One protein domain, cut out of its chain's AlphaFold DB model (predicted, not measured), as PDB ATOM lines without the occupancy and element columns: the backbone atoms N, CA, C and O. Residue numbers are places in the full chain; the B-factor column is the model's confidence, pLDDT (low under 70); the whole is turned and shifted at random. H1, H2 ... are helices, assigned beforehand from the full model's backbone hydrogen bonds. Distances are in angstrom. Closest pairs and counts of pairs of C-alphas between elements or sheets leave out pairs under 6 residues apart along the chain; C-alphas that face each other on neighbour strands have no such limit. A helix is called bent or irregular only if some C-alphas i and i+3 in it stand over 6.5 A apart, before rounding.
ATOM      1  N   MET A 171     567.432 576.926 488.074       70.44
ATOM      2  CA  MET A 171     567.475 578.136 488.878       70.44
ATOM      3  C   MET A 171     566.341 579.135 488.584       70.44
ATOM      4  O   MET A 171     565.958 579.881 489.478       70.44
ATOM      5  N   LYS A 172     565.761 579.145 487.375       71.69
ATOM      6  CA  LYS A 172     564.576 579.961 487.047       71.69
ATOM      7  C   LYS A 172     563.322 579.453 487.742       71.69
ATOM      8  O   LYS A 172     562.527 580.266 488.197       71.69
ATOM      9  N   GLU A 173     563.163 578.136 487.861       68.94
ATOM     10  CA  GLU A 173     562.052 577.546 488.621       68.94
ATOM     11  C   GLU A 173     562.154 577.919 490.103       68.94
ATOM     12  O   GLU A 173     561.174 578.356 490.705       68.94
ATOM     13  N   ILE A 174     563.365 577.836 490.667       72.19
ATOM     14  CA  ILE A 174     563.642 578.245 492.050       72.19
ATOM     15  C   ILE A 174     563.392 579.746 492.231       72.19
ATOM     16  O   ILE A 174     562.663 580.127 493.145       72.19
ATOM     17  N   ALA A 175     563.930 580.593 491.348       70.75
ATOM     18  CA  ALA A 175     563.784 582.046 491.426       70.75
ATOM     19  C   ALA A 175     562.325 582.513 491.283       70.75
ATOM     20  O   ALA A 175     561.926 583.447 491.967       70.75
ATOM     21  N   ALA A 176     561.510 581.847 490.459       70.62
ATOM     22  CA  ALA A 176     560.085 582.162 490.313       70.62
ATOM     23  C   ALA A 176     559.249 581.773 491.545       70.62
ATOM     24  O   ALA A 176     558.190 582.351 491.789       70.62
ATOM     25  N   SER A 177     559.706 580.777 492.307       67.88
ATOM     26  CA  SER A 177     559.032 580.294 493.520       67.88
ATOM     27  C   SER A 177     559.462 581.007 494.803       67.88
ATOM     28  O   SER A 177     558.841 580.816 495.850       67.88
ATOM     29  N   LEU A 178     560.513 581.818 494.719       72.81
ATOM     30  CA  LEU A 178     561.144 582.477 495.847       72.81
ATOM     31  C   LEU A 178     560.753 583.960 495.890       72.81
ATOM     32  O   LEU A 178     560.564 584.602 494.859       72.81
ATOM     33  N   ASP A 179     560.622 584.517 497.093       70.25
ATOM     34  CA  ASP A 179     560.275 585.928 497.261       70.25
ATOM     35  C   ASP A 179     561.432 586.824 496.779       70.25
ATOM     36  O   ASP A 179     562.554 586.745 497.288       70.25
ATOM     37  N   ALA A 180     561.151 587.696 495.804       66.56
ATOM     38  CA  ALA A 180     562.125 588.607 495.200       66.56
ATOM     39  C   ALA A 180     562.833 589.494 496.241       66.56
ATOM     40  O   ALA A 180     563.993 589.863 496.062       66.56
ATOM     41  N   SER A 181     562.173 589.788 497.366       64.19
ATOM     42  CA  SER A 181     562.756 590.582 498.451       64.19
ATOM     43  C   SER A 181     563.903 589.871 499.186       64.19
ATOM     44  O   SER A 181     564.864 590.532 499.593       64.19
ATOM     45  N   VAL A 182     563.841 588.540 499.301       69.12
ATOM     46  CA  VAL A 182     564.860 587.689 499.941       69.12
ATOM     47  C   VAL A 182     566.039 587.442 498.997       69.12
ATOM     48  O   VAL A 182     567.172 587.309 499.451       69.12
ATOM     49  N   ILE A 183     565.800 587.442 497.685       70.56
ATOM     50  CA  ILE A 183     566.851 587.287 496.668       70.56
ATOM     51  C   ILE A 183     567.744 588.531 496.593       70.56
ATOM     52  O   ILE A 183     568.960 588.408 496.463       70.56
ATOM     53  N   GLU A 184     567.152 589.726 496.678       67.44
ATOM     54  CA  GLU A 184     567.885 590.988 496.505       67.44
ATOM     55  C   GLU A 184     568.538 591.499 497.792       67.44
ATOM     56  O   GLU A 184     569.611 592.099 497.738       67.44
ATOM     57  N   ASN A 185     567.905 591.268 498.947       68.69
ATOM     58  CA  ASN A 185     568.341 591.848 500.223       68.69
ATOM     59  C   ASN A 185     568.731 590.807 501.281       68.69
ATOM     60  O   ASN A 185     569.243 591.184 502.336       68.69
ATOM     61  N   GLY A 186     568.473 589.522 501.029       66.88
ATOM     62  CA  GLY A 186     568.751 588.446 501.973       66.88
ATOM     63  C   GLY A 186     570.228 588.069 502.017       66.88
ATOM     64  O   GLY A 186     570.966 588.137 501.032       66.88
ATOM     65  N   THR A 187     570.678 587.633 503.185       75.12
ATOM     66  CA  THR A 187     571.999 587.021 503.332       75.12
ATOM     67  C   THR A 187     572.009 585.611 502.732       75.12
ATOM     68  O   THR A 187     570.990 584.925 502.676       75.12
ATOM     69  N   LEU A 188     573.187 585.120 502.326       72.94
ATOM     70  CA  LEU A 188     573.333 583.768 501.761       72.94
ATOM     71  C   LEU A 188     572.824 582.663 502.711       72.94
ATOM     72  O   LEU A 188     572.419 581.602 502.251       72.94
ATOM     73  N   ALA A 189     572.816 582.914 504.024       76.81
ATOM     74  CA  ALA A 189     572.243 582.010 505.018       76.81
ATOM     75  C   ALA A 189     570.706 581.961 504.947       76.81
ATOM     76  O   ALA A 189     570.141 580.874 504.890       76.81
ATOM     77  N   GLU A 190     570.041 583.116 504.873       77.81
ATOM     78  CA  GLU A 190     568.576 583.214 504.767       77.81
ATOM     79  C   GLU A 190     568.063 582.605 503.459       77.81
ATOM     80  O   GLU A 190     567.073 581.877 503.447       77.81
ATOM     81  N   LEU A 191     568.791 582.830 502.362       76.38
ATOM     82  CA  LEU A 191     568.475 582.240 501.064       76.38
ATOM     83  C   LEU A 191     568.595 580.711 501.083       76.38
ATOM     84  O   LEU A 191     567.785 579.995 500.495       76.38
ATOM     85  N   ASN A 192     569.615 580.203 501.770       82.12
ATOM     86  CA  ASN A 192     569.858 578.777 501.892       82.12
ATOM     87  C   ASN A 192     568.798 578.079 502.760       82.12
ATOM     88  O   ASN A 192     568.421 576.945 502.466       82.12
ATOM     89  N   ASP A 193     568.301 578.754 503.795       81.00
ATOM     90  CA  ASP A 193     567.196 578.262 504.620       81.00
ATOM     91  C   ASP A 193     565.885 578.214 503.828       81.00
ATOM     92  O   ASP A 193     565.129 577.245 503.934       81.00
ATOM     93  N   GLU A 194     565.630 579.216 502.986       77.44
ATOM     94  CA  GLU A 194     564.420 579.252 502.166       77.44
ATOM     95  C   GLU A 194     564.460 578.213 501.036       77.44
ATOM     96  O   GLU A 194     563.491 577.487 500.818       77.44
ATOM     97  N   ILE A 195     565.613 578.019 500.394       79.06
ATOM     98  CA  ILE A 195     565.792 576.943 499.408       79.06
ATOM     99  C   ILE A 195     565.643 575.571 500.056       79.06
ATOM    100  O   ILE A 195     564.969 574.713 499.489       79.06
ATOM    101  N   GLN A 196     566.169 575.367 501.266       80.00
ATOM    102  CA  GLN A 196     565.980 574.107 501.989       80.00
ATOM    103  C   GLN A 196     564.510 573.790 502.277       80.00
ATOM    104  O   GLN A 196     564.118 572.622 502.252       80.00
ATOM    105  N   ARG A 197     563.667 574.810 502.480       80.62
ATOM    106  CA  ARG A 197     562.209 574.635 502.607       80.62
ATOM    107  C   ARG A 197     561.542 574.254 501.285       80.62
ATOM    108  O   ARG A 197     560.481 573.627 501.306       80.62
ATOM    109  N   MET A 198     562.149 574.602 500.151       74.31
ATOM    110  CA  MET A 198     561.639 574.313 498.809       74.31
ATOM    111  C   MET A 198     562.138 572.986 498.225       74.31
ATOM    112  O   MET A 198     561.444 572.424 497.379       74.31
ATOM    113  N   ILE A 199     563.258 572.427 498.709       76.31
ATOM    114  CA  ILE A 199     563.786 571.114 498.272       76.31
ATOM    115  C   ILE A 199     562.707 570.019 498.203       76.31
ATOM    116  O   ILE A 199     562.642 569.339 497.181       76.31
ATOM    117  N   PRO A 200     561.813 569.840 499.200       77.25
ATOM    118  CA  PRO A 200     560.798 568.783 499.151       77.25
ATOM    119  C   PRO A 200     559.749 568.969 498.044       77.25
ATOM    120  O   PRO A 200     558.998 568.041 497.754       77.25
ATOM    121  N   ARG A 201     559.650 570.177 497.475       75.25
ATOM    122  CA  ARG A 201     558.705 570.545 496.412       75.25
ATOM    123  C   ARG A 201     559.343 570.515 495.024       75.25
ATOM    124  O   ARG A 201     558.613 570.528 494.037       75.25
ATOM    125  N   LEU A 202     560.673 570.484 494.947       73.38
ATOM    126  CA  LEU A 202     561.404 570.415 493.689       73.38
ATOM    127  C   LEU A 202     561.362 568.995 493.118       73.38
ATOM    128  O   LEU A 202     561.373 567.998 493.846       73.38
ATOM    129  N   SER A 203     561.315 568.903 491.789       77.00
ATOM    130  CA  SER A 203     561.412 567.617 491.106       77.00
ATOM    131  C   SER A 203     562.810 567.014 491.323       77.00
ATOM    132  O   SER A 203     563.804 567.733 491.448       77.00
ATOM    133  N   ARG A 204     562.910 565.677 491.356       74.25
ATOM    134  CA  ARG A 204     564.210 564.987 491.482       74.25
ATOM    135  C   ARG A 204     565.156 565.322 490.322       74.25
ATOM    136  O   ARG A 204     566.359 565.402 490.528       74.25
ATOM    137  N   GLU A 205     564.597 565.563 489.141       72.56
ATOM    138  CA  GLU A 205     565.322 565.947 487.928       72.56
ATOM    139  C   GLU A 205     565.914 567.363 488.030       72.56
ATOM    140  O   GLU A 205     567.063 567.588 487.639       72.56
ATOM    141  N   SER A 206     565.179 568.304 488.636       71.12
ATOM    142  CA  SER A 206     565.672 569.660 488.909       71.12
ATOM    143  C   SER A 206     566.832 569.628 489.918       71.12
ATOM    144  O   SER A 206     567.830 570.317 489.717       71.12
ATOM    145  N   LEU A 207     566.746 568.793 490.964       73.69
ATOM    146  CA  LEU A 207     567.808 568.631 491.973       73.69
ATOM    147  C   LEU A 207     569.092 568.029 491.388       73.69
ATOM    148  O   LEU A 207     570.168 568.592 491.580       73.69
ATOM    149  N   GLU A 208     568.981 566.950 490.610       78.12
ATOM    150  CA  GLU A 208     570.130 566.337 489.928       78.12
ATOM    151  C   GLU A 208     570.776 567.320 488.935       78.12
ATOM    152  O   GLU A 208     571.999 567.399 488.812       78.12
ATOM    153  N   SER A 209     569.961 568.141 488.266       76.06
ATOM    154  CA  SER A 209     570.446 569.183 487.358       76.06
ATOM    155  C   SER A 209     571.190 570.309 488.087       76.06
ATOM    156  O   SER A 209     572.176 570.826 487.554       76.06
ATOM    157  N   LEU A 210     570.765 570.682 489.299       75.44
ATOM    158  CA  LEU A 210     571.412 571.697 490.150       75.44
ATOM    159  C   LEU A 210     572.744 571.209 490.736       75.44
ATOM    160  O   LEU A 210     573.706 571.977 490.813       75.44
ATOM    161  N   GLU A 211     572.822 569.931 491.097       79.81
ATOM    162  CA  GLU A 211     574.046 569.276 491.569       79.81
ATOM    163  C   GLU A 211     575.059 569.120 490.420       79.81
ATOM    164  O   GLU A 211     576.204 569.571 490.506       79.81
ATOM    165  N   LYS A 212     574.606 568.610 489.266       79.19
ATOM    166  CA  LYS A 212     575.433 568.430 488.060       79.19
ATOM    167  C   LYS A 212     575.977 569.743 487.492       79.19
ATOM    168  O   LYS A 212     577.026 569.747 486.847       79.19
ATOM    169  N   SER A 213     575.274 570.853 487.710       76.75
ATOM    170  CA  SER A 213     575.713 572.202 487.324       76.75
ATOM    171  C   SER A 213     576.546 572.914 488.398       76.75
ATOM    172  O   SER A 213     576.966 574.052 488.186       76.75
ATOM    173  N   SER A 214     576.838 572.249 489.523       78.25
ATOM    174  CA  SER A 214     577.596 572.801 490.656       78.25
ATOM    175  C   SER A 214     576.970 574.073 491.248       78.25
ATOM    176  O   SER A 214     577.672 574.949 491.768       78.25
ATOM    177  N   TYR A 215     575.645 574.201 491.157       80.12
ATOM    178  CA  TYR A 215     574.881 575.282 491.782       80.12
ATOM    179  C   TYR A 215     574.502 574.956 493.229       80.12
ATOM    180  O   TYR A 215     574.323 575.867 494.040       80.12
ATOM    181  N   MET A 216     574.441 573.668 493.564       81.81
ATOM    182  CA  MET A 216     574.229 573.173 494.919       81.81
ATOM    183  C   MET A 216     575.313 572.156 495.292       81.81
ATOM    184  O   MET A 216     575.833 571.458 494.426       81.81
ATOM    185  N   ASP A 217     575.676 572.134 496.571       80.00
ATOM    186  CA  ASP A 217     576.580 571.149 497.179       80.00
ATOM    187  C   ASP A 217     575.807 569.888 497.620       80.00
ATOM    188  O   ASP A 217     574.578 569.928 497.701       80.00
ATOM    189  N   ASP A 218     576.501 568.814 498.008       77.44
ATOM    190  CA  ASP A 218     575.920 567.511 498.409       77.44
ATOM    191  C   ASP A 218     574.927 567.622 499.589       77.44
ATOM    192  O   ASP A 218     574.084 566.757 499.829       77.44
ATOM    193  N   SER A 219     575.021 568.713 500.356       76.81
ATOM    194  CA  SER A 219     574.093 569.066 501.442       76.81
ATOM    195  C   SER A 219     572.912 569.935 500.989       76.81
ATOM    196  O   SER A 219     572.255 570.556 501.826       76.81
ATOM    197  N   TYR A 220     572.679 570.037 499.679       73.31
ATOM    198  CA  TYR A 220     571.702 570.914 499.036       73.31
ATOM    199  C   TYR A 220     571.805 572.380 499.465       73.31
ATOM    200  O   TYR A 220     570.802 573.081 499.624       73.31
ATOM    201  N   LYS A 221     573.039 572.851 499.661       82.94
ATOM    202  CA  LYS A 221     573.309 574.256 499.962       82.94
ATOM    203  C   LYS A 221     573.756 574.990 498.717       82.94
ATOM    204  O   LYS A 221     574.515 574.434 497.926       82.94
ATOM    205  N   LEU A 222     573.324 576.239 498.559       81.81
ATOM    206  CA  LEU A 222     573.773 577.068 497.441       81.81
ATOM    207  C   LEU A 222     575.287 577.273 497.477       81.81
ATOM    208  O   LEU A 222     575.855 577.732 498.471       81.81
ATOM    209  N   THR A 223     575.932 577.012 496.344       82.62
ATOM    210  CA  THR A 223     577.318 577.413 496.113       82.62
ATOM    211  C   THR A 223     577.381 578.886 495.698       82.62
ATOM    212  O   THR A 223     576.382 579.512 495.332       82.62
ATOM    213  N   ARG A 224     578.582 579.474 495.701       79.81
ATOM    214  CA  ARG A 224     578.791 580.856 495.231       79.81
ATOM    215  C   ARG A 224     578.372 581.048 493.763       79.81
ATOM    216  O   ARG A 224     577.912 582.130 493.403       79.81
ATOM    217  N   SER A 225     578.534 580.018 492.927       79.81
ATOM    218  CA  SER A 225     578.038 579.983 491.544       79.81
ATOM    219  C   SER A 225     576.515 579.889 491.495       79.81
ATOM    220  O   SER A 225     575.903 580.648 490.750       79.81
ATOM    221  N   GLY A 226     575.905 579.042 492.332       80.62
ATOM    222  CA  GLY A 226     574.449 578.934 492.441       80.62
ATOM    223  C   GLY A 226     573.779 580.244 492.854       80.62
ATOM    224  O   GLY A 226     572.800 580.644 492.239       80.62
ATOM    225  N   TYR A 227     574.347 580.965 493.827       79.19
ATOM    226  CA  TYR A 227     573.841 582.279 494.242       79.19
ATOM    227  C   TYR A 227     573.816 583.283 493.084       79.19
ATOM    228  O   TYR A 227     572.817 583.959 492.853       79.19
ATOM    229  N   LYS A 228     574.920 583.372 492.332       81.19
ATOM    230  CA  LYS A 228     575.042 584.312 491.214       81.19
ATOM    231  C   LYS A 228     574.013 584.023 490.120       81.19
ATOM    232  O   LYS A 228     573.406 584.950 489.595       81.19
ATOM    233  N   GLU A 229     573.823 582.749 489.795       79.06
ATOM    234  CA  GLU A 229     572.832 582.316 488.809       79.06
ATOM    235  C   GLU A 229     571.400 582.523 489.300       79.06
ATOM    236  O   GLU A 229     570.530 582.824 488.493       79.06
ATOM    237  N   LEU A 230     571.148 582.426 490.609       79.75
ATOM    238  CA  LEU A 230     569.834 582.701 491.190       79.75
ATOM    239  C   LEU A 230     569.461 584.176 491.072       79.75
ATOM    240  O   LEU A 230     568.367 584.488 490.613       79.75
ATOM    241  N   VAL A 231     570.389 585.075 491.403       79.94
ATOM    242  CA  VAL A 231     570.197 586.523 491.217       79.94
ATOM    243  C   VAL A 231     569.987 586.849 489.737       79.94
ATOM    244  O   VAL A 231     569.027 587.521 489.381       79.94
ATOM    245  N   GLN A 232     570.817 586.288 488.852       79.69
ATOM    246  CA  GLN A 232     570.682 586.494 487.409       79.69
ATOM    247  C   GLN A 232     569.367 585.926 486.846       79.69
ATOM    248  O   GLN A 232     568.798 586.494 485.915       79.69
ATOM    249  N   ALA A 233     568.881 584.806 487.381       77.31
ATOM    250  CA  ALA A 233     567.597 584.228 487.005       77.31
ATOM    251  C   ALA A 233     566.419 585.077 487.506       77.31
ATOM    252  O   ALA A 233     565.447 585.227 486.770       77.31
ATOM    253  N   ALA A 234     566.516 585.654 488.707       76.19
ATOM    254  CA  ALA A 234     565.514 586.561 489.261       76.19
ATOM    255  C   ALA A 234     565.435 587.887 488.486       76.19
ATOM    256  O   ALA A 234     564.336 588.345 488.180       76.19
ATOM    257  N   ASP A 235     566.576 588.450 488.075       74.88
ATOM    258  CA  ASP A 235     566.628 589.655 487.234       74.88
ATOM    259  C   ASP A 235     565.972 589.441 485.862       74.88
ATOM    260  O   ASP A 235     565.398 590.364 485.295       74.88
ATOM    261  N   GLN A 236     566.026 588.218 485.325       67.62
ATOM    262  CA  GLN A 236     565.372 587.851 484.061       67.62
ATOM    263  C   GLN A 236     563.863 587.599 484.190       67.62
ATOM    264  O   GLN A 236     563.202 587.404 483.168       67.62
ATOM    265  N   LEU A 237     563.340 587.512 485.417       63.75
ATOM    266  CA  LEU A 237     561.918 587.302 485.710       63.75
ATOM    267  C   LEU A 237     561.180 588.613 486.040       63.75
ATOM    268  O   LEU A 237     559.950 588.596 486.089       63.75
TER     269      LEU A 237
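What this domain is: This is residues 171 to 237 of the 238 residues of an uncharacterized protein of Bacillus sp. P16(2019) (UniProt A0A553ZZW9). A rounded cluster of short helices has H2 and H4 at opposite ends; H5 packs on H1 and H2, while H3 runs crosswise to H1 and H5. The printed part has 67 residues, with five named helices in the order H1 to H5 and no named strand: all helix. It is compact, with a radius of gyration of the C-alphas of 10.6 A and spans of 27 by 22 by 21 A.

Where its parts are: H3, residues 188 to 201, is 20.4 A long, from C-alpha 188 at (573.333, 583.768, 501.761); it is only just irregular, C-alphas 197 and 200 being 6.9 A apart. H1 is residues 171 to 177, H2 180 to 185 and H4 204 to 212. H5, residues 224 to 235, is 17.0 A long and ends at C-alpha 235, (566.628, 589.655, 487.234).

How they stand to each other: H3, with residues 190 to 191 alone, and H2 only just touch, only at the corner, with 3 pairs of C-alphas within 8 A, the closest Val 182 and Leu 191, 6.6 A. H5 touches H1, closest C-alphas Lys 172 and Ala 233, 5.2 A. H4 is close to but not clearly touching H1. Each O i to N i+4 pair is within hydrogen-bond range in H1, H2, H4 and H5; in H3, 8 of 10.

The domain as a whole: The C-alphas farthest apart, Asn 185 and Glu 205, are 28.8 A apart. The printed part has no cut; the link H4 to H5 is long. Ten residues have pLDDT under 70, among them 180 to 182.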